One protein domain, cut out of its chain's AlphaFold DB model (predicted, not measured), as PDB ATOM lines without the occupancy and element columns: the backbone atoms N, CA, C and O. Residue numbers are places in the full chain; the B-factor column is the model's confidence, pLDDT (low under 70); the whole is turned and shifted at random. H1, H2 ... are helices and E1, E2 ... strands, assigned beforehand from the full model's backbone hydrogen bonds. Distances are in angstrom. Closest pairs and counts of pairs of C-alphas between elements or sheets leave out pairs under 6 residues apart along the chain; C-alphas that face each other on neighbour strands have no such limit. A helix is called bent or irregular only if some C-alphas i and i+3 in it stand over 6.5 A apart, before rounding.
ATOM      1  N   CYS A  27     -35.252  36.263  66.287       97.44
ATOM      2  CA  CYS A  27     -34.270  36.069  67.342       97.44
ATOM      3  C   CYS A  27     -34.844  36.359  68.728       97.44
ATOM      4  O   CYS A  27     -34.557  35.621  69.673       97.44
ATOM      5  N   LYS A  28     -35.688  37.387  68.883       96.81
ATOM      6  CA  LYS A  28     -36.416  37.607  70.142       96.81
ATOM      7  C   LYS A  28     -37.388  36.465  70.417       96.81
ATOM      8  O   LYS A  28     -37.460  36.010  71.556       96.81
ATOM      9  N   ASN A  29     -38.101  35.982  69.403       96.38
ATOM     10  CA  ASN A  29     -39.035  34.865  69.547       96.38
ATOM     11  C   ASN A  29     -38.314  33.572  69.966       96.38
ATOM     12  O   ASN A  29     -38.744  32.921  70.914       96.38
ATOM     13  N   ILE A  30     -37.183  33.254  69.331       96.81
ATOM     14  CA  ILE A  30     -36.315  32.114  69.654       96.81
ATOM     15  C   ILE A  30     -35.778  32.230  71.085       96.81
ATOM     16  O   ILE A  30     -35.916  31.297  71.873       96.81
ATOM     17  N   LYS A  31     -35.225  33.390  71.463       96.56
ATOM     18  CA  LYS A  31     -34.721  33.625  72.828       96.56
ATOM     19  C   LYS A  31     -35.824  33.499  73.878       96.56
ATOM     20  O   LYS A  31     -35.601  32.921  74.937       96.56
ATOM     21  N   ASN A  32     -37.020  34.008  73.588       96.44
ATOM     22  CA  ASN A  32     -38.172  33.871  74.476       96.44
ATOM     23  C   ASN A  32     -38.616  32.413  74.614       96.44
ATOM     24  O   ASN A  32     -38.923  31.984  75.723       96.44
ATOM     25  N   TYR A  33     -38.618  31.658  73.515       96.00
ATOM     26  CA  TYR A  33     -38.971  30.242  73.508       96.00
ATOM     27  C   TYR A  33     -38.052  29.417  74.418       96.00
ATOM     28  O   TYR A  33     -38.533  28.633  75.234       96.00
ATOM     29  N   VAL A  34     -36.735  29.645  74.355       95.88
ATOM     30  CA  VAL A  34     -35.772  28.899  75.184       95.88
ATOM     31  C   VAL A  34     -35.658  29.417  76.621       95.88
ATOM     32  O   VAL A  34     -35.060  28.747  77.453       95.88
ATOM     33  N   LYS A  35     -36.243  30.577  76.955       94.50
ATOM     34  CA  LYS A  35     -36.089  31.238  78.267       94.50
ATOM     35  C   LYS A  35     -36.521  30.372  79.460       94.50
ATOM     36  O   LYS A  35     -35.998  30.546  80.554       94.50
ATOM     37  N   GLY A  36     -37.469  29.455  79.256       89.44
ATOM     38  CA  GLY A  36     -37.939  28.516  80.284       89.44
ATOM     39  C   GLY A  36     -37.115  27.229  80.403       89.44
ATOM     40  O   GLY A  36     -37.442  26.375  81.223       89.44
ATOM     41  N   LYS A  37     -36.082  27.052  79.572       90.75
ATOM     42  CA  LYS A  37     -35.247  25.849  79.546       90.75
ATOM     43  C   LYS A  37     -34.082  25.978  80.528       90.75
ATOM     44  O   LYS A  37     -33.655  27.075  80.891       90.75
ATOM     45  N   LYS A  38     -33.541  24.836  80.957       85.81
ATOM     46  CA  LYS A  38     -32.325  24.803  81.778       85.81
ATOM     47  C   LYS A  38     -31.175  25.435  80.979       85.81
ATOM     48  O   LYS A  38     -31.036  25.150  79.797       85.81
ATOM     49  N   TYR A  39     -30.384  26.306  81.607       86.25
ATOM     50  CA  TYR A  39     -29.268  27.015  80.954       86.25
ATOM     51  C   TYR A  39     -29.669  27.859  79.728       86.25
ATOM     52  O   TYR A  39     -28.907  27.966  78.771       86.25
ATOM     53  N   ALA A  40     -30.868  28.453  79.745       88.62
ATOM     54  CA  ALA A  40     -31.429  29.222  78.630       88.62
ATOM     55  C   ALA A  40     -30.488  30.281  78.029       88.62
ATOM     56  O   ALA A  40     -30.490  30.499  76.819       88.62
ATOM     57  N   ASP A  41     -29.681  30.929  78.868       88.69
ATOM     58  CA  ASP A  41     -28.694  31.943  78.495       88.69
ATOM     59  C   ASP A  41     -27.540  31.389  77.647       88.69
ATOM     60  O   ASP A  41     -26.919  32.140  76.900       88.69
ATOM     61  N   LYS A  42     -27.288  30.080  77.725       90.44
ATOM     62  CA  LYS A  42     -26.219  29.384  77.000       90.44
ATOM     63  C   LYS A  42     -26.706  28.634  75.766       90.44
ATOM     64  O   LYS A  42     -25.885  28.251  74.948       90.44
ATOM     65  N   ILE A  43     -28.017  28.430  75.619       93.50
ATOM     66  CA  ILE A  43     -28.576  27.640  74.513       93.50
ATOM     67  C   ILE A  43     -28.374  28.334  73.162       93.50
ATOM     68  O   ILE A  43     -28.047  27.677  72.178       93.50
ATOM     69  N   ILE A  44     -28.593  29.649  73.090       96.50
ATOM     70  CA  ILE A  44     -28.499  30.416  71.840       96.50
ATOM     71  C   ILE A  44     -27.250  31.290  71.892       96.50
ATOM     72  O   ILE A  44     -27.286  32.405  72.414       96.50
ATOM     73  N   GLU A  45     -26.150  30.792  71.333       94.50
ATOM     74  CA  GLU A  45     -24.861  31.496  71.339       94.50
ATOM     75  C   GLU A  45     -24.832  32.638  70.319       94.50
ATOM     76  O   GLU A  45     -24.230  33.686  70.550       94.50
ATOM     77  N   LYS A  46     -25.509  32.456  69.180       96.81
ATOM     78  CA  LYS A  46     -25.588  33.454  68.110       96.81
ATOM     79  C   LYS A  46     -26.939  33.367  67.415       96.81
ATOM     80  O   LYS A  46     -27.422  32.282  67.108       96.81
ATOM     81  N   CYS A  47     -27.535  34.525  67.156       97.69
ATOM     82  CA  CYS A  47     -28.751  34.649  66.362       97.69
ATOM     83  C   CYS A  47     -28.683  35.961  65.577       97.69
ATOM     84  O   CYS A  47     -28.586  37.026  66.191       97.69
ATOM     85  N   ILE A  48     -28.677  35.879  64.245       97.50
ATOM     86  CA  ILE A  48     -28.630  37.037  63.341       97.50
ATOM     87  C   ILE A  48     -29.898  37.051  62.499       97.50
ATOM     88  O   ILE A  48     -30.307  36.017  61.973       97.50
ATOM     89  N   GLU A  49     -30.486  38.235  62.356       97.44
ATOM     90  CA  GLU A  49     -31.640  38.486  61.498       97.44
ATOM     91  C   GLU A  49     -31.244  39.304  60.268       97.44
ATOM     92  O   GLU A  49     -30.343  40.143  60.324       97.44
ATOM     93  N   ASN A  50     -31.985  39.137  59.175       94.94
ATOM     94  CA  ASN A  50     -31.922  40.059  58.045       94.94
ATOM     95  C   ASN A  50     -32.649  41.388  58.342       94.94
ATOM     96  O   ASN A  50     -33.275  41.591  59.386       94.94
ATOM     97  N   ASN A  51     -32.619  42.319  57.386       94.75
ATOM     98  CA  ASN A  51     -33.260  43.631  57.523       94.75
ATOM     99  C   ASN A  51     -34.788  43.575  57.739       94.75
ATOM    100  O   ASN A  51     -35.353  44.526  58.285       94.75
ATOM    101  N   LYS A  52     -35.441  42.466  57.372       94.31
ATOM    102  CA  LYS A  52     -36.873  42.207  57.587       94.31
ATOM    103  C   LYS A  52     -37.170  41.545  58.938       94.31
ATOM    104  O   LYS A  52     -38.338  41.457  59.304       94.31
ATOM    105  N   GLY A  53     -36.139  41.151  59.688       95.81
ATOM    106  CA  GLY A  53     -36.271  40.538  61.008       95.81
ATOM    107  C   GLY A  53     -36.462  39.020  60.998       95.81
ATOM    108  O   GLY A  53     -36.873  38.452  62.010       95.81
ATOM    109  N   TYR A  54     -36.179  38.369  59.865       95.38
ATOM    110  CA  TYR A  54     -36.138  36.910  59.787       95.38
ATOM    111  C   TYR A  54     -34.758  36.391  60.160       95.38
ATOM    112  O   TYR A  54     -33.760  36.964  59.716       95.38
ATOM    113  N   VAL A  55     -34.691  35.301  60.922       96.31
ATOM    114  CA  VAL A  55     -33.411  34.690  61.313       96.31
ATOM    115  C   VAL A  55     -32.699  34.088  60.097       96.31
ATOM    116  O   VAL A  55     -33.303  33.346  59.327       96.31
ATOM    117  N   THR A  56     -31.416  34.410  59.924       96.06
ATOM    118  CA  THR A  56     -30.552  33.887  58.847       96.06
ATOM    119  C   THR A  56     -29.371  33.080  59.367       96.06
ATOM    120  O   THR A  56     -28.882  32.198  58.668       96.06
ATOM    121  N   THR A  57     -28.927  33.349  60.595       97.19
ATOM    122  CA  THR A  57     -27.866  32.584  61.262       97.19
ATOM    123  C   THR A  57     -28.331  32.189  62.644       97.19
ATOM    124  O   THR A  57     -28.741  33.056  63.422       97.19
ATOM    125  N   LEU A  58     -28.204  30.906  62.972       95.62
ATOM    126  CA  LEU A  58     -28.531  30.381  64.289       95.62
ATOM    127  C   LEU A  58     -27.434  29.426  64.771       95.62
ATOM    128  O   LEU A  58     -27.130  28.438  64.109       95.62
ATOM    129  N   LYS A  59     -26.859  29.730  65.938       96.06
ATOM    130  CA  LYS A  59     -25.899  28.877  66.647       96.06
ATOM    131  C   LYS A  59     -26.528  28.387  67.942       96.06
ATOM    132  O   LYS A  59     -26.837  29.194  68.826       96.06
ATOM    133  N   ILE A  60     -26.735  27.080  68.023       92.94
ATOM    134  CA  ILE A  60     -27.388  26.395  69.134       92.94
ATOM    135  C   ILE A  60     -26.343  25.560  69.866       92.94
ATOM    136  O   ILE A  60     -25.697  24.698  69.274       92.94
ATOM    137  N   ASN A  61     -26.235  25.769  71.170       90.38
ATOM    138  CA  ASN A  61     -25.445  24.945  72.064       90.38
ATOM    139  C   ASN A  61     -26.372  24.096  72.938       90.38
ATOM    140  O   ASN A  61     -26.972  24.565  73.904       90.38
ATOM    141  N   ASN A  62     -26.483  22.819  72.581       87.69
ATOM    142  CA  ASN A  62     -27.214  21.807  73.335       87.69
ATOM    143  C   ASN A  62     -26.276  20.830  74.065       87.69
ATOM    144  O   ASN A  62     -26.657  19.694  74.342       87.69
ATOM    145  N   ILE A  63     -25.057  21.260  74.406       82.31
ATOM    146  CA  ILE A  63     -24.083  20.460  75.172       82.31
ATOM    147  C   ILE A  63     -24.669  20.033  76.520       82.31
ATOM    148  O   ILE A  63     -24.471  18.913  76.965       82.31
ATOM    149  N   LEU A  64     -25.460  20.903  77.151       80.12
ATOM    150  CA  LEU A  64     -26.065  20.631  78.455       80.12
ATOM    151  C   LEU A  64     -27.394  19.856  78.368       80.12
ATOM    152  O   LEU A  64     -28.113  19.799  79.368       80.12
ATOM    153  N   LEU A  65     -27.727  19.272  77.208       78.38
ATOM    154  CA  LEU A  65     -28.908  18.425  76.972       78.38
ATOM    155  C   LEU A  65     -30.226  19.057  77.454       78.38
ATOM    156  O   LEU A  65     -31.049  18.420  78.108       78.38
ATOM    157  N   SER A  66     -30.397  20.348  77.179       82.69
ATOM    158  CA  SER A  66     -31.539  21.136  77.666       82.69
ATOM    159  C   SER A  66     -32.671  21.262  76.647       82.69
ATOM    160  O   SER A  66     -33.750  21.744  76.995       82.69
ATOM    161  N   LEU A  67     -32.429  20.822  75.410       87.12
ATOM    162  CA  LEU A  67     -33.393  20.814  74.318       87.12
ATOM    163  C   LEU A  67     -33.830  19.388  73.975       87.12
ATOM    164  O   LEU A  67     -32.997  18.493  73.812       87.12
ATOM    165  N   THR A  68     -35.140  19.202  73.831       87.75
ATOM    166  CA  THR A  68     -35.756  17.978  73.303       87.75
ATOM    167  C   THR A  68     -35.726  17.963  71.775       87.75
ATOM    168  O   THR A  68     -35.433  18.969  71.131       87.75
ATOM    169  N   GLN A  69     -36.106  16.833  71.173       83.75
ATOM    170  CA  GLN A  69     -36.308  16.740  69.727       83.75
ATOM    171  C   GLN A  69     -37.302  17.783  69.195       83.75
ATOM    172  O   GLN A  69     -37.052  18.406  68.168       83.75
ATOM    173  N   GLU A  70     -38.419  17.978  69.896       88.69
ATOM    174  CA  GLU A  70     -39.430  18.970  69.525       88.69
ATOM    175  C   GLU A  70     -38.839  20.385  69.534       88.69
ATOM    176  O   GLU A  70     -39.084  21.167  68.615       88.69
ATOM    177  N   ASP A  71     -37.996  20.682  70.527       91.62
ATOM    178  CA  ASP A  71     -37.312  21.966  70.605       91.62
ATOM    179  C   ASP A  71     -36.362  22.170  69.420       91.62
ATOM    180  O   ASP A  71     -36.343  23.251  68.829       91.62
ATOM    181  N   ILE A  72     -35.606  21.135  69.031       89.75
ATOM    182  CA  ILE A  72     -34.720  21.199  67.862       89.75
ATOM    183  C   ILE A  72     -35.529  21.439  66.592       89.75
ATOM    184  O   ILE A  72     -35.259  22.410  65.890       89.75
ATOM    185  N   SER A  73     -36.563  20.633  66.337       87.81
ATOM    186  CA  SER A  73     -37.435  20.807  65.173       87.81
ATOM    187  C   SER A  73     -38.049  22.208  65.129       87.81
ATOM    188  O   SER A  73     -38.120  22.826  64.066       87.81
ATOM    189  N   LYS A  74     -38.442  22.768  66.282       91.94
ATOM    190  CA  LYS A  74     -38.962  24.135  66.357       91.94
ATOM    191  C   LYS A  74     -37.901  25.170  65.984       91.94
ATOM    192  O   LYS A  74     -38.179  26.048  65.163       91.94
ATOM    193  N   LEU A  75     -36.707  25.073  66.562       92.44
ATOM    194  CA  LEU A  75     -35.604  26.009  66.337       92.44
ATOM    195  C   LEU A  75     -35.043  25.938  64.912       92.44
ATOM    196  O   LEU A  75     -34.574  26.951  64.402       92.44
ATOM    197  N   THR A  76     -35.154  24.790  64.242       88.81
ATOM    198  CA  THR A  76     -34.712  24.602  62.852       88.81
ATOM    199  C   THR A  76     -35.845  24.705  61.827       88.81
ATOM    200  O   THR A  76     -35.643  24.382  60.666       88.81
ATOM    201  N   SER A  77     -37.045  25.154  62.214       90.94
ATOM    202  CA  SER A  77     -38.193  25.290  61.291       90.94
ATOM    203  C   SER A  77     -38.175  26.567  60.434       90.94
ATOM    204  O   SER A  77     -39.030  26.760  59.563       90.94
ATOM    205  N   TYR A  78     -37.220  27.465  60.680       91.44
ATOM    206  CA  TYR A  78     -37.129  28.769  60.030       91.44
ATOM    207  C   TYR A  78     -36.495  28.636  58.641       91.44
ATOM    208  O   TYR A  78     -35.287  28.474  58.506       91.44
ATOM    209  N   LYS A  79     -37.318  28.755  57.594       91.31
ATOM    210  CA  LYS A  79     -36.904  28.581  56.186       91.31
ATOM    211  C   LYS A  79     -35.854  29.576  55.689       91.31
ATOM    212  O   LYS A  79     -35.273  29.351  54.638       91.31
ATOM    213  N   THR A  80     -35.670  30.684  56.402       93.81
ATOM    214  CA  THR A  80     -34.716  31.749  56.071       93.81
ATOM    215  C   THR A  80     -33.318  31.501  56.631       93.81
ATOM    216  O   THR A  80     -32.455  32.361  56.474       93.81
ATOM    217  N   LEU A  81     -33.103  30.383  57.335       94.19
ATOM    218  CA  LEU A  81     -31.788  30.003  57.836       94.19
ATOM    219  C   LEU A  81     -30.858  29.657  56.673       94.19
ATOM    220  O   LEU A  81     -31.115  28.716  55.926       94.19
ATOM    221  N   ASN A  82     -29.750  30.391  56.599       93.38
ATOM    222  CA  ASN A  82     -28.648  30.138  55.677       93.38
ATOM    223  C   ASN A  82     -27.483  29.457  56.404       93.38
ATOM    224  O   ASN A  82     -26.802  28.618  55.830       93.38
ATOM    225  N   VAL A  83     -27.292  29.791  57.684       94.44
ATOM    226  CA  VAL A  83     -26.212  29.256  58.518       94.44
ATOM    227  C   VAL A  83     -26.800  28.611  59.764       94.44
ATOM    228  O   VAL A  83     -27.469  29.281  60.564       94.44
ATOM    229  N   LEU A  84     -26.520  27.322  59.944       93.38
ATOM    230  CA  LEU A  84     -26.896  26.561  61.129       93.38
ATOM    231  C   LEU A  84     -25.657  25.920  61.747       93.38
ATOM    232  O   LEU A  84     -25.017  25.059  61.148       93.38
ATOM    233  N   GLU A  85     -25.371  26.303  62.987       93.81
ATOM    234  CA  GLU A  85     -24.365  25.647  63.812       93.81
ATOM    235  C   GLU A  85     -25.052  24.986  65.003       93.81
ATOM    236  O   GLU A  85     -25.712  25.651  65.809       93.81
ATOM    237  N   TYR A  86     -24.905  23.671  65.116       90.25
ATOM    238  CA  TYR A  86     -25.491  22.895  66.195       90.25
ATOM    239  C   TYR A  86     -24.421  22.107  66.940       90.25
ATOM    240  O   TYR A  86     -23.825  21.169  66.406       90.25
ATOM    241  N   LYS A  87     -24.227  22.476  68.206       88.12
ATOM    242  CA  LYS A  87     -23.344  21.771  69.128       88.12
ATOM    243  C   LYS A  87     -24.149  20.850  70.012       88.12
ATOM    244  O   LYS A  87     -25.044  21.288  70.740       88.12
ATOM    245  N   TYR A  88     -23.789  19.582  69.993       83.44
ATOM    246  CA  TYR A  88     -24.302  18.587  70.905       83.44
ATOM    247  C   TYR A  88     -23.134  17.973  71.648       83.44
ATOM    248  O   TYR A  88     -22.110  17.650  71.064       83.44
ATOM    249  N   SER A  89     -23.288  17.797  72.949       71.62
ATOM    250  CA  SER A  89     -22.377  16.971  73.720       71.62
ATOM    251  C   SER A  89     -23.223  16.083  74.590       71.62
ATOM    252  O   SER A  89     -24.238  16.505  75.148       71.62
ATOM    253  N   GLN A  90     -22.812  14.833  74.695       62.09
ATOM    254  CA  GLN A  90     -23.350  13.982  75.731       62.09
ATOM    255  C   GLN A  90     -22.746  14.496  77.036       62.09
ATOM    256  O   GLN A  90     -21.527  14.518  77.186       62.09
ATOM    257  N   ASN A  91     -23.593  14.965  77.958       51.06
ATOM    258  CA  ASN A  91     -23.161  15.261  79.318       51.06
ATOM    259  C   ASN A  91     -22.557  13.983  79.910       51.06
ATOM    260  O   ASN A  91     -23.277  13.125  80.417       51.06
ATOM    261  N   TYR A  92     -21.237  13.870  79.870       51.00
ATOM    262  CA  TYR A  92     -20.514  13.045  80.812       51.00
ATOM    263  C   TYR A  92     -20.474  13.857  82.108       51.00
ATOM    264  O   TYR A  92     -19.811  14.893  82.185       51.00
ATOM    265  N   GLU A  93     -21.258  13.461  83.114       39.94
ATOM    266  CA  GLU A  93     -21.053  13.983  84.467       39.94
ATOM    267  C   GLU A  93     -19.691  13.453  84.937       39.94
ATOM    268  O   GLU A  93     -19.556  12.291  85.314       39.94
ATOM    269  N   PHE A  94     -18.662  14.300  84.864       41.28
ATOM    270  CA  PHE A  94     -17.357  14.013  85.446       41.28
ATOM    271  C   PHE A  94     -17.493  14.073  86.966       41.28
ATOM    272  O   PHE A  94     -17.437  15.149  87.565       41.28
ATOM    273  N   ASN A  95     -17.703  12.923  87.601       41.25
ATOM    274  CA  ASN A  95     -17.657  12.849  89.053       41.25
ATOM    275  C   ASN A  95     -16.182  12.808  89.464       41.25
ATOM    276  O   ASN A  95     -15.509  11.791  89.304       41.25
ATOM    277  N   LYS A  96     -15.660  13.952  89.916       39.44
ATOM    278  CA  LYS A  96     -14.296  14.057  90.433       39.44
ATOM    279  C   LYS A  96     -14.266  13.436  91.828       39.44
ATOM    280  O   LYS A  96     -14.630  14.102  92.792       39.44
ATOM    281  N   ASN A  97     -13.843  12.181  91.932       45.50
ATOM    282  CA  ASN A  97     -13.371  11.662  93.213       45.50
ATOM    283  C   ASN A  97     -11.907  12.078  93.426       45.50
ATOM    284  O   ASN A  97     -11.248  12.562  92.511       45.50
ATOM    285  N   GLU A  98     -11.421  11.970  94.662       44.12
ATOM    286  CA  GLU A  98     -10.097  12.454  95.092       44.12
ATOM    287  C   GLU A  98      -8.902  11.678  94.495       44.12
ATOM    288  O   GLU A  98      -7.758  12.070  94.711       44.12
ATOM    289  N   SER A  99      -9.144  10.618  93.716       45.66
ATOM    290  CA  SER A  99      -8.167  10.061  92.779       45.66
ATOM    291  C   SER A  99      -8.462  10.617  91.387       45.66
ATOM    292  O   SER A  99      -9.624  10.702  91.007       45.66
ATOM    293  N   ASP A 100      -7.438  10.993  90.619       41.66
ATOM    294  CA  ASP A 100      -7.531  11.544  89.251       41.66
ATOM    295  C   ASP A 100      -8.124  10.565  88.198       41.66
ATOM    296  O   ASP A 100      -7.800  10.619  87.011       41.66
ATOM    297  N   ASP A 101      -9.003   9.658  88.619       41.25
ATOM    298  CA  ASP A 101      -9.721   8.704  87.796       41.25
ATOM    299  C   ASP A 101     -11.092   9.271  87.407       41.25
ATOM    300  O   ASP A 101     -11.946   9.587  88.239       41.25
ATOM    301  N   TYR A 102     -11.311   9.395  86.099       39.38
ATOM    302  CA  TYR A 102     -12.580   9.831  85.532       39.38
ATOM    303  C   TYR A 102     -13.569   8.661  85.492       39.38
ATOM    304  O   TYR A 102     -13.316   7.649  84.838       39.38
ATOM    305  N   TYR A 103     -14.714   8.816  86.156       39.88
ATOM    306  CA  TYR A 103     -15.794   7.831  86.134       39.88
ATOM    307  C   TYR A 103     -16.935   8.275  85.212       39.88
ATOM    308  O   TYR A 103     -17.346   9.436  85.232       39.88
ATOM    309  N   PHE A 104     -17.461   7.332  84.428       46.31
ATOM    310  CA  PHE A 104     -18.608   7.525  83.543       46.31
ATOM    311  C   PHE A 104     -19.864   6.960  84.207       46.31
ATOM    312  O   PHE A 104     -19.873   5.794  84.601       46.31
ATOM    313  N   TYR A 105     -20.937   7.747  84.295       40.22
ATOM    314  CA  TYR A 105     -22.222   7.261  84.799       40.22
ATOM    315  C   TYR A 105     -23.351   7.577  83.823       40.22
ATOM    316  O   TYR A 105     -23.520   8.713  83.382       40.22
ATOM    317  N   GLU A 106     -24.156   6.563  83.522       38.88
ATOM    318  CA  GLU A 106     -25.435   6.718  82.843       38.88
ATOM    319  C   GLU A 106     -26.527   6.882  83.906       38.88
ATOM    320  O   GLU A 106     -26.742   6.004  84.740       38.88
ATOM    321  N   LYS A 107     -27.229   8.017  83.886       37.75
ATOM    322  CA  LYS A 107     -28.155   8.442  84.952       37.75
ATOM    323  C   LYS A 107     -29.373   7.524  85.169       37.75
ATOM    324  O   LYS A 107     -30.104   7.732  86.130       37.75
ATOM    325  N   ASN A 108     -29.585   6.510  84.323       35.94
ATOM    326  CA  ASN A 108     -30.778   5.652  84.330       35.94
ATOM    327  C   ASN A 108     -30.487   4.133  84.268       35.94
ATOM    328  O   ASN A 108     -31.393   3.350  83.988       35.94
ATOM    329  N   SER A 109     -29.250   3.698  84.514       32.16
ATOM    330  CA  SER A 109     -28.847   2.285  84.459       32.16
ATOM    331  C   SER A 109     -28.580   1.757  85.876       32.16
ATOM    332  O   SER A 109     -27.721   2.276  86.579       32.16
ATOM    333  N   ASN A 110     -29.281   0.697  86.304       27.14
ATOM    334  CA  ASN A 110     -29.047   0.000  87.587       27.14
ATOM    335  C   ASN A 110     -27.746  -0.836  87.597       27.14
ATOM    336  O   ASN A 110     -27.597  -1.761  88.395       27.14
ATOM    337  N   THR A 111     -26.806  -0.540  86.705       28.30
ATOM    338  CA  THR A 111     -25.562  -1.290  86.524       28.30
ATOM    339  C   THR A 111     -24.385  -0.342  86.700       28.30
ATOM    340  O   THR A 111     -24.173   0.559  85.893       28.30
ATOM    341  N   ILE A 112     -23.625  -0.548  87.776       30.62
ATOM    342  CA  ILE A 112     -22.368   0.151  88.046       30.62
ATOM    343  C   ILE A 112     -21.274  -0.612  87.311       30.62
ATOM    344  O   ILE A 112     -21.074  -1.796  87.583       30.62
ATOM    345  N   GLU A 113     -20.555   0.048  86.407       32.72
ATOM    346  CA  GLU A 113     -19.375  -0.543  85.785       32.72
ATOM    347  C   GLU A 113     -18.135   0.310  86.037       32.72
ATOM    348  O   GLU A 113     -18.144   1.529  85.871       32.72
ATOM    349  N   LEU A 114     -17.082  -0.353  86.509       24.95
ATOM    350  CA  LEU A 114     -15.809   0.239  86.901       24.95
ATOM    351  C   LEU A 114     -14.798   0.008  85.774       24.95
ATOM    352  O   LEU A 114     -14.526  -1.144  85.438       24.95
ATOM    353  N   GLY A 115     -14.208   1.071  85.224       28.70
ATOM    354  CA  GLY A 115     -13.104   0.930  84.274       28.70
ATOM    355  C   GLY A 115     -12.643   2.239  83.640       28.70
ATOM    356  O   GLY A 115     -13.322   2.790  82.779       28.70
ATOM    357  N   GLY A 116     -11.459   2.701  84.046       37.16
ATOM    358  CA  GLY A 116     -10.637   3.639  83.284       37.16
ATOM    359  C   GLY A 116      -9.807   2.919  82.211       37.16
ATOM    360  O   GLY A 116      -9.533   1.725  82.329       37.16
ATOM    361  N   LYS A 117      -9.358   3.708  81.222       35.62
ATOM    362  CA  LYS A 117      -8.679   3.383  79.944       35.62
ATOM    363  C   LYS A 117      -9.614   3.106  78.763       35.62
ATOM    364  O   LYS A 117     -10.111   2.005  78.600       35.62
ATOM    365  N   GLU A 118      -9.771   4.140  77.929       40.81
ATOM    366  CA  GLU A 118     -10.081   4.112  76.484       40.81
ATOM    367  C   GLU A 118     -11.047   3.035  75.953       40.81
ATOM    368  O   GLU A 118     -10.930   2.585  74.814       40.81
ATOM    369  N   ASP A 119     -12.082   2.664  76.700       37.72
ATOM    370  CA  ASP A 119     -13.155   1.846  76.148       37.72
ATOM    371  C   ASP A 119     -14.206   2.748  75.494       37.72
ATOM    372  O   ASP A 119     -15.253   3.085  76.043       37.72
ATOM    373  N   SER A 120     -13.952   3.076  74.226       42.06
ATOM    374  CA  SER A 120     -14.916   3.622  73.252       42.06
ATOM    375  C   SER A 120     -16.143   2.714  72.987       42.06
ATOM    376  O   SER A 120     -16.805   2.824  71.952       42.06
ATOM    377  N   LYS A 121     -16.453   1.793  73.910       41.72
ATOM    378  CA  LYS A 121     -17.440   0.712  73.802       41.72
ATOM    379  C   LYS A 121     -18.812   1.026  74.388       41.72
ATOM    380  O   LYS A 121     -19.714   0.208  74.231       41.72
ATOM    381  N   ARG A 122     -19.003   2.173  75.038       43.22
ATOM    382  CA  ARG A 122     -20.290   2.531  75.656       43.22
ATOM    383  C   ARG A 122     -20.665   3.978  75.413       43.22
ATOM    384  O   ARG A 122     -21.007   4.704  76.333       43.22
ATOM    385  N   ILE A 123     -20.611   4.397  74.154       46.84
ATOM    386  CA  ILE A 123     -21.506   5.472  73.739       46.84
ATOM    387  C   ILE A 123     -22.860   4.772  73.578       46.84
ATOM    388  O   ILE A 123     -22.978   3.987  72.630       46.84
ATOM    389  N   PRO A 124     -23.836   4.934  74.497       47.22
ATOM    390  CA  PRO A 124     -25.179   4.429  74.248       47.22
ATOM    391  C   PRO A 124     -25.626   4.923  72.871       47.22
ATOM    392  O   PRO A 124     -25.207   5.996  72.424       47.22
ATOM    393  N   ASP A 125     -26.423   4.125  72.161       47.19
ATOM    394  CA  ASP A 125     -27.029   4.536  70.894       47.19
ATOM    395  C   ASP A 125     -28.040   5.653  71.203       47.19
ATOM    396  O   ASP A 125     -29.246   5.446  71.298       47.19
ATOM    397  N   VAL A 126     -27.526   6.853  71.471       51.44
ATOM    398  CA  VAL A 126     -28.327   8.028  71.758       51.44
ATOM    399  C   VAL A 126     -29.001   8.410  70.458       51.44
ATOM    400  O   VAL A 126     -28.344   8.619  69.433       51.44
ATOM    401  N   THR A 127     -30.326   8.488  70.515       51.81
ATOM    402  CA  THR A 127     -31.162   8.991  69.434       51.81
ATOM    403  C   THR A 127     -30.753  10.429  69.144       51.81
ATOM    404  O   THR A 127     -31.138  11.362  69.847       51.81
ATOM    405  N   VAL A 128     -29.918  10.592  68.121       55.50
ATOM    406  CA  VAL A 128     -29.519  11.896  67.601       55.50
ATOM    407  C   VAL A 128     -30.769  12.670  67.212       55.50
ATOM    408  O   VAL A 128     -31.629  12.091  66.536       55.50
ATOM    409  N   PRO A 129     -30.873  13.955  67.584       63.62
ATOM    410  CA  PRO A 129     -32.046  14.720  67.248       63.62
ATOM    411  C   PRO A 129     -32.221  14.857  65.730       63.62
ATOM    412  O   PRO A 129     -31.361  15.415  65.055       63.62
ATOM    413  N   SER A 130     -33.343  14.344  65.210       65.50
ATOM    414  CA  SER A 130     -33.732  14.386  63.797       65.50
ATOM    415  C   SER A 130     -33.960  15.818  63.350       65.50
ATOM    416  O   SER A 130     -35.052  16.365  63.491       65.50
ATOM    417  N   PHE A 131     -32.941  16.453  62.795       70.19
ATOM    418  CA  PHE A 131     -33.127  17.728  62.120       70.19
ATOM    419  C   PHE A 131     -34.050  17.540  60.911       70.19
ATOM    420  O   PHE A 131     -33.820  16.669  60.072       70.19
ATOM    421  N   GLU A 132     -35.065  18.389  60.784       74.25
ATOM    422  CA  GLU A 132     -35.859  18.506  59.555       74.25
ATOM    423  C   GLU A 132     -35.079  19.331  58.511       74.25
ATOM    424  O   GLU A 132     -35.531  20.386  58.062       74.25
ATOM    425  N   LEU A 133     -33.845  18.907  58.190       75.81
ATOM    426  CA  LEU A 133     -32.957  19.646  57.277       75.81
ATOM    427  C   LEU A 133     -33.548  19.736  55.872       75.81
ATOM    428  O   LEU A 133     -33.316  20.719  55.186       75.81
ATOM    429  N   ASP A 134     -34.369  18.773  55.463       76.50
ATOM    430  CA  ASP A 134     -35.093  18.784  54.188       76.50
ATOM    431  C   ASP A 134     -35.936  20.060  53.983       76.50
ATOM    432  O   ASP A 134     -36.212  20.459  52.850       76.50
ATOM    433  N   LYS A 135     -36.306  20.749  55.071       80.75
ATOM    434  CA  LYS A 135     -37.044  22.021  55.039       80.75
ATOM    435  C   LYS A 135     -36.146  23.257  54.908       80.75
ATOM    436  O   LYS A 135     -36.667  24.357  54.721       80.75
ATOM    437  N   LEU A 136     -34.827  23.089  54.992       83.88
ATOM    438  CA  LEU A 136     -33.810  24.141  54.961       83.88
ATOM    439  C   LEU A 136     -33.115  24.214  53.596       83.88
ATOM    440  O   LEU A 136     -31.894  24.220  53.499       83.88
ATOM    441  N   SER A 137     -33.889  24.306  52.514       85.12
ATOM    442  CA  SER A 137     -33.341  24.337  51.148       85.12
ATOM    443  C   SER A 137     -32.452  25.552  50.835       85.12
ATOM    444  O   SER A 137     -31.794  25.569  49.797       85.12
ATOM    445  N   GLN A 138     -32.434  26.567  51.707       88.62
ATOM    446  CA  GLN A 138     -31.590  27.766  51.603       88.62
ATOM    447  C   GLN A 138     -30.296  27.669  52.420       88.62
ATOM    448  O   GLN A 138     -29.512  28.614  52.410       88.62
ATOM    449  N   LEU A 139     -30.081  26.565  53.140       91.06
ATOM    450  CA  LEU A 139     -28.908  26.393  53.982       91.06
ATOM    451  C   LEU A 139     -27.646  26.319  53.118       91.06
ATOM    452  O   LEU A 139     -27.531  25.423  52.284       91.06
ATOM    453  N   THR A 140     -26.726  27.253  53.339       93.06
ATOM    454  CA  THR A 140     -25.423  27.338  52.668       93.06
ATOM    455  C   THR A 140     -24.305  26.798  53.549       93.06
ATOM    456  O   THR A 140     -23.365  26.203  53.037       93.06
ATOM    457  N   GLU A 141     -24.435  26.934  54.871       93.19
ATOM    458  CA  GLU A 141     -23.432  26.496  55.843       93.19
ATOM    459  C   GLU A 141     -24.072  25.617  56.926       93.19
ATOM    460  O   GLU A 141     -25.025  26.022  57.609       93.19
ATOM    461  N   LEU A 142     -23.516  24.418  57.115       89.25
ATOM    462  CA  LEU A 142     -23.926  23.479  58.156       89.25
ATOM    463  C   LEU A 142     -22.722  23.035  58.988       89.25
ATOM    464  O   LEU A 142     -21.829  22.345  58.497       89.25
ATOM    465  N   TYR A 143     -22.749  23.367  60.277       91.62
ATOM    466  CA  TYR A 143     -21.780  22.884  61.258       91.62
ATOM    467  C   TYR A 143     -22.466  21.993  62.287       91.62
ATOM    468  O   TYR A 143     -23.405  22.414  62.971       91.62
ATOM    469  N   ILE A 144     -21.979  20.760  62.413       86.50
ATOM    470  CA  ILE A 144     -22.497  19.771  63.354       86.50
ATOM    471  C   ILE A 144     -21.358  19.269  64.242       86.50
ATOM    472  O   ILE A 144     -20.340  18.789  63.746       86.50
ATOM    473  N   GLU A 145     -21.567  19.320  65.560       85.25
ATOM    474  CA  GLU A 145     -20.597  18.852  66.552       85.25
ATOM    475  C   GLU A 145     -21.180  17.794  67.494       85.25
ATOM    476  O   GLU A 145     -22.312  17.930  67.963       85.25
ATOM    477  N   GLY A 146     -20.388  16.750  67.769       78.44
ATOM    478  CA  GLY A 146     -20.657  15.726  68.785       78.44
ATOM    479  C   GLY A 146     -21.811  14.770  68.472       78.44
ATOM    480  O   GLY A 146     -22.406  14.185  69.379       78.44
ATOM    481  N   ILE A 147     -22.152  14.595  67.191       78.44
ATOM    482  CA  ILE A 147     -23.280  13.767  66.745       78.44
ATOM    483  C   ILE A 147     -22.836  12.394  66.203       78.44
ATOM    484  O   ILE A 147     -21.854  12.266  65.473       78.44
ATOM    485  N   ASN A 148     -23.619  11.348  66.502       79.00
ATOM    486  CA  ASN A 148     -23.508  10.032  65.860       79.00
ATOM    487  C   ASN A 148     -24.194  10.030  64.481       79.00
ATOM    488  O   ASN A 148     -25.391   9.757  64.367       79.00
ATOM    489  N   LEU A 149     -23.449  10.313  63.415       76.88
ATOM    490  CA  LEU A 149     -24.018  10.370  62.069       76.88
ATOM    491  C   LEU A 149     -24.313   8.967  61.523       76.88
ATOM    492  O   LEU A 149     -23.524   8.028  61.647       76.88
ATOM    493  N   ASN A 150     -25.473   8.833  60.882       80.56
ATOM    494  CA  ASN A 150     -25.879   7.635  60.153       80.56
ATOM    495  C   ASN A 150     -26.186   7.985  58.689       80.56
ATOM    496  O   ASN A 150     -26.245   9.154  58.309       80.56
ATOM    497  N   GLN A 151     -26.404   6.964  57.860       82.62
ATOM    498  CA  GLN A 151     -26.617   7.167  56.427       82.62
ATOM    499  C   GLN A 151     -27.860   8.013  56.104       82.62
ATOM    500  O   GLN A 151     -27.851   8.723  55.103       82.62
ATOM    501  N   ASN A 152     -28.905   7.984  56.937       81.81
ATOM    502  CA  ASN A 152     -30.097   8.799  56.703       81.81
ATOM    503  C   ASN A 152     -29.774  10.291  56.834       81.81
ATOM    504  O   ASN A 152     -30.178  11.051  55.963       81.81
ATOM    505  N   TYR A 153     -28.978  10.695  57.832       79.88
ATOM    506  CA  TYR A 153     -28.512  12.084  57.939       79.88
ATOM    507  C   TYR A 153     -27.718  12.518  56.720       79.88
ATOM    508  O   TYR A 153     -27.959  13.597  56.192       79.88
ATOM    509  N   ILE A 154     -26.802  11.671  56.251       83.94
ATOM    510  CA  ILE A 154     -26.010  11.983  55.062       83.94
ATOM    511  C   ILE A 154     -26.903  12.137  53.832       83.94
ATOM    512  O   ILE A 154     -26.719  13.071  53.061       83.94
ATOM    513  N   ASN A 155     -27.914  11.282  53.672       83.88
ATOM    514  CA  ASN A 155     -28.869  11.415  52.575       83.88
ATOM    515  C   ASN A 155     -29.654  12.732  52.665       83.88
ATOM    516  O   ASN A 155     -29.856  13.384  51.643       83.88
ATOM    517  N   THR A 156     -30.067  13.145  53.867       83.12
ATOM    518  CA  THR A 156     -30.743  14.433  54.064       83.12
ATOM    519  C   THR A 156     -29.801  15.604  53.782       83.12
ATOM    520  O   THR A 156     -30.199  16.529  53.083       83.12
ATOM    521  N   ILE A 157     -28.548  15.555  54.240       86.12
ATOM    522  CA  ILE A 157     -27.537  16.584  53.944       86.12
ATOM    523  C   ILE A 157     -27.304  16.680  52.432       86.12
ATOM    524  O   ILE A 157     -27.328  17.774  51.886       86.12
ATOM    525  N   ASN A 158     -27.195  15.549  51.731       85.19
ATOM    526  CA  ASN A 158     -27.043  15.523  50.273       85.19
ATOM    527  C   ASN A 158     -28.251  16.111  49.519       85.19
ATOM    528  O   ASN A 158     -28.125  16.457  48.347       85.19
ATOM    529  N   SER A 159     -29.428  16.204  50.152       85.44
ATOM    530  CA  SER A 159     -30.601  16.855  49.553       85.44
ATOM    531  C   SER A 159     -30.561  18.387  49.641       85.44
ATOM    532  O   SER A 159     -31.353  19.058  48.979       85.44
ATOM    533  N   LEU A 160     -29.628  18.950  50.419       85.75
ATOM    534  CA  LEU A 160     -29.417  20.389  50.559       85.75
ATOM    535  C   LEU A 160     -28.616  20.918  49.366       85.75
ATOM    536  O   LEU A 160     -27.407  21.099  49.430       85.75
ATOM    537  N   THR A 161     -29.299  21.177  48.255       89.19
ATOM    538  CA  THR A 161     -28.653  21.586  46.994       89.19
ATOM    539  C   THR A 161     -27.933  22.933  47.054       89.19
ATOM    540  O   THR A 161     -27.133  23.218  46.170       89.19
ATOM    541  N   SER A 162     -28.250  23.766  48.046       89.88
ATOM    542  CA  SER A 162     -27.631  25.083  48.249       89.88
ATOM    543  C   SER A 162     -26.447  25.040  49.218       89.88
ATOM    544  O   SER A 162     -25.877  26.086  49.500       89.88
ATOM    545  N   LEU A 163     -26.115  23.866  49.767       89.31
ATOM    546  CA  LEU A 163     -25.069  23.725  50.769       89.31
ATOM    547  C   LEU A 163     -23.689  23.865  50.118       89.31
ATOM    548  O   LEU A 163     -23.329  23.085  49.235       89.31
ATOM    549  N   GLU A 164     -22.928  24.846  50.584       91.12
ATOM    550  CA  GLU A 164     -21.583  25.184  50.109       91.12
ATOM    551  C   GLU A 164     -20.524  24.721  51.118       91.12
ATOM    552  O   GLU A 164     -19.489  24.179  50.734       91.12
ATOM    553  N   GLU A 165     -20.814  24.853  52.417       89.94
ATOM    554  CA  GLU A 165     -19.905  24.483  53.500       89.94
ATOM    555  C   GLU A 165     -20.534  23.448  54.439       89.94
ATOM    556  O   GLU A 165     -21.651  23.605  54.946       89.94
ATOM    557  N   LEU A 166     -19.783  22.377  54.706       88.56
ATOM    558  CA  LEU A 166     -20.181  21.294  55.598       88.56
ATOM    559  C   LEU A 166     -19.036  20.949  56.545       88.56
ATOM    560  O   LEU A 166     -17.971  20.500  56.120       88.56
ATOM    561  N   HIS A 167     -19.291  21.096  57.839       86.75
ATOM    562  CA  HIS A 167     -18.317  20.834  58.887       86.75
ATOM    563  C   HIS A 167     -18.849  19.805  59.879       86.75
ATOM    564  O   HIS A 167     -19.946  19.942  60.424       86.75
ATOM    565  N   PHE A 168     -18.025  18.794  60.139       84.00
ATOM    566  CA  PHE A 168     -18.243  17.828  61.204       84.00
ATOM    567  C   PHE A 168     -17.113  17.932  62.210       84.00
ATOM    568  O   PHE A 168     -15.946  17.798  61.846       84.00
ATOM    569  N   ASP A 169     -17.472  18.109  63.473       80.88
ATOM    570  CA  ASP A 169     -16.529  18.092  64.582       80.88
ATOM    571  C   ASP A 169     -16.970  17.069  65.624       80.88
ATOM    572  O   ASP A 169     -18.164  16.871  65.845       80.88
ATOM    573  N   THR A 170     -16.014  16.349  66.210       82.00
ATOM    574  CA  THR A 170     -16.245  15.292  67.215       82.00
ATOM    575  C   THR A 170     -17.395  14.313  66.885       82.00
ATOM    576  O   THR A 170     -17.996  13.707  67.771       82.00
TER     577      THR A 170
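What this domain is: This is residues 27 to 170 of the 186 residues of an uncharacterized protein of Piromyces sp. (strain E2) (UniProt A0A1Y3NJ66). The chain winds in a short stack of turns. The strands E1, E2, E3, E4 and E6 stand side by side as one curved wall, with H1, H3, residues 131 to 135 and H4 in a row behind one face, the other face bare, and residues 92 to 121 sticking out beyond the ends of the strands as an irregular arm that makes much of the length. The printed part has 144 residues with four named helices and six named strands, in the order H1, H2, E1, E2, H3, E3, E4, E5, H4, E6; the sheet runs E1, E2, E3, E4, E6 and is mixed. The class is mixed, helices and strands, with 60 residues, under half, in named elements. The whole is only just compact, close to loose, with a radius of gyration of the C-alphas of 17.4 A, and elongated, spanning 55 by 34 by 24 A.

Where its parts are: In the sheet, E2 is the longest strand, residues 55 to 62, 18.7 A from first to last C-alpha. Beside it are E1, residues 44 to 49, 13.5 A, and E3, residues 83 to 88, 16.5 A. E4 is residues 141 to 145, 13.5 A, and E6 is residues 165 to 169, 13.2 A, ending with C-alpha 169 at (-16.529, 18.092, 64.582). E5, residues 148 to 150, pairs with no named strand. H1 is residues 27 to 34, 10.7 A, beginning with C-alpha 27 at (-34.270, 36.069, 67.342). H2 is residues 40 to 43, H3 residues 69 to 75, 9.9 A, and H4 residues 151 to 158, 10.4 A. In the long link, C-alpha 99 is at (-8.167, 10.061, 92.779).

How they stand to each other: E1 and E6 are the edge strands. E1 and E2 form a hairpin, antiparallel at 174 degrees, with N 48 and O 57 within hydrogen-bond range at 2.9 A. E2 and E3 are parallel at 7 degrees, with N 60 and O 85 2.8 A apart. E3 and E4 are parallel at 4 degrees, with N 86 and O 143 2.9 A apart. E4 and E6 are parallel at 6 degrees, with N 167 and O 142 2.9 A apart. E2, H3 and E3 form a strand-helix-strand unit, two parallel neighbour strands with a helix between them in the chain, and its crossover is right-handed. H1 is on the sheet at a height over the sheet of 9.1 A, over E1 and along the strands, at 11 degrees to E1 on the local plane; the closest C-alphas of H1 and E1 are those of Cys 27 and Cys 47, 5.8 A apart. H2 only grazes the sheet with residues 40 to 43. H3 only grazes it with residues 72 to 75. H1 and H2 only just touch, with 3 pairs of C-alphas within 8 A, and only at the corner; the closest are those of Val 34 and Ala 40, 5.6 A. H1 and H3 are close but not clearly touching, at a shallow tilt of 18 degrees, opposite ways, with the C-alphas of Ile 30 and Leu 75 closest at 7.0 A. H4 is not on the sheet, and E5 and H4 meet only through their link. In H1, H3 and H4 every O i to N i+4 pair is within hydrogen-bond range; H2 is too short for such a pair.

The domain as a whole: The two C-alphas farthest apart are those of Lys 52 and Ser 99, at 55.6 A. The printed part has no cut. The link from E3 to E4, residues 89 to 140, is long; within it residues 95 to 96 pair with residues 102 to 103, antiparallel. The mean pLDDT of the printed part is 75.5, and residues 90 to 130 are under 70.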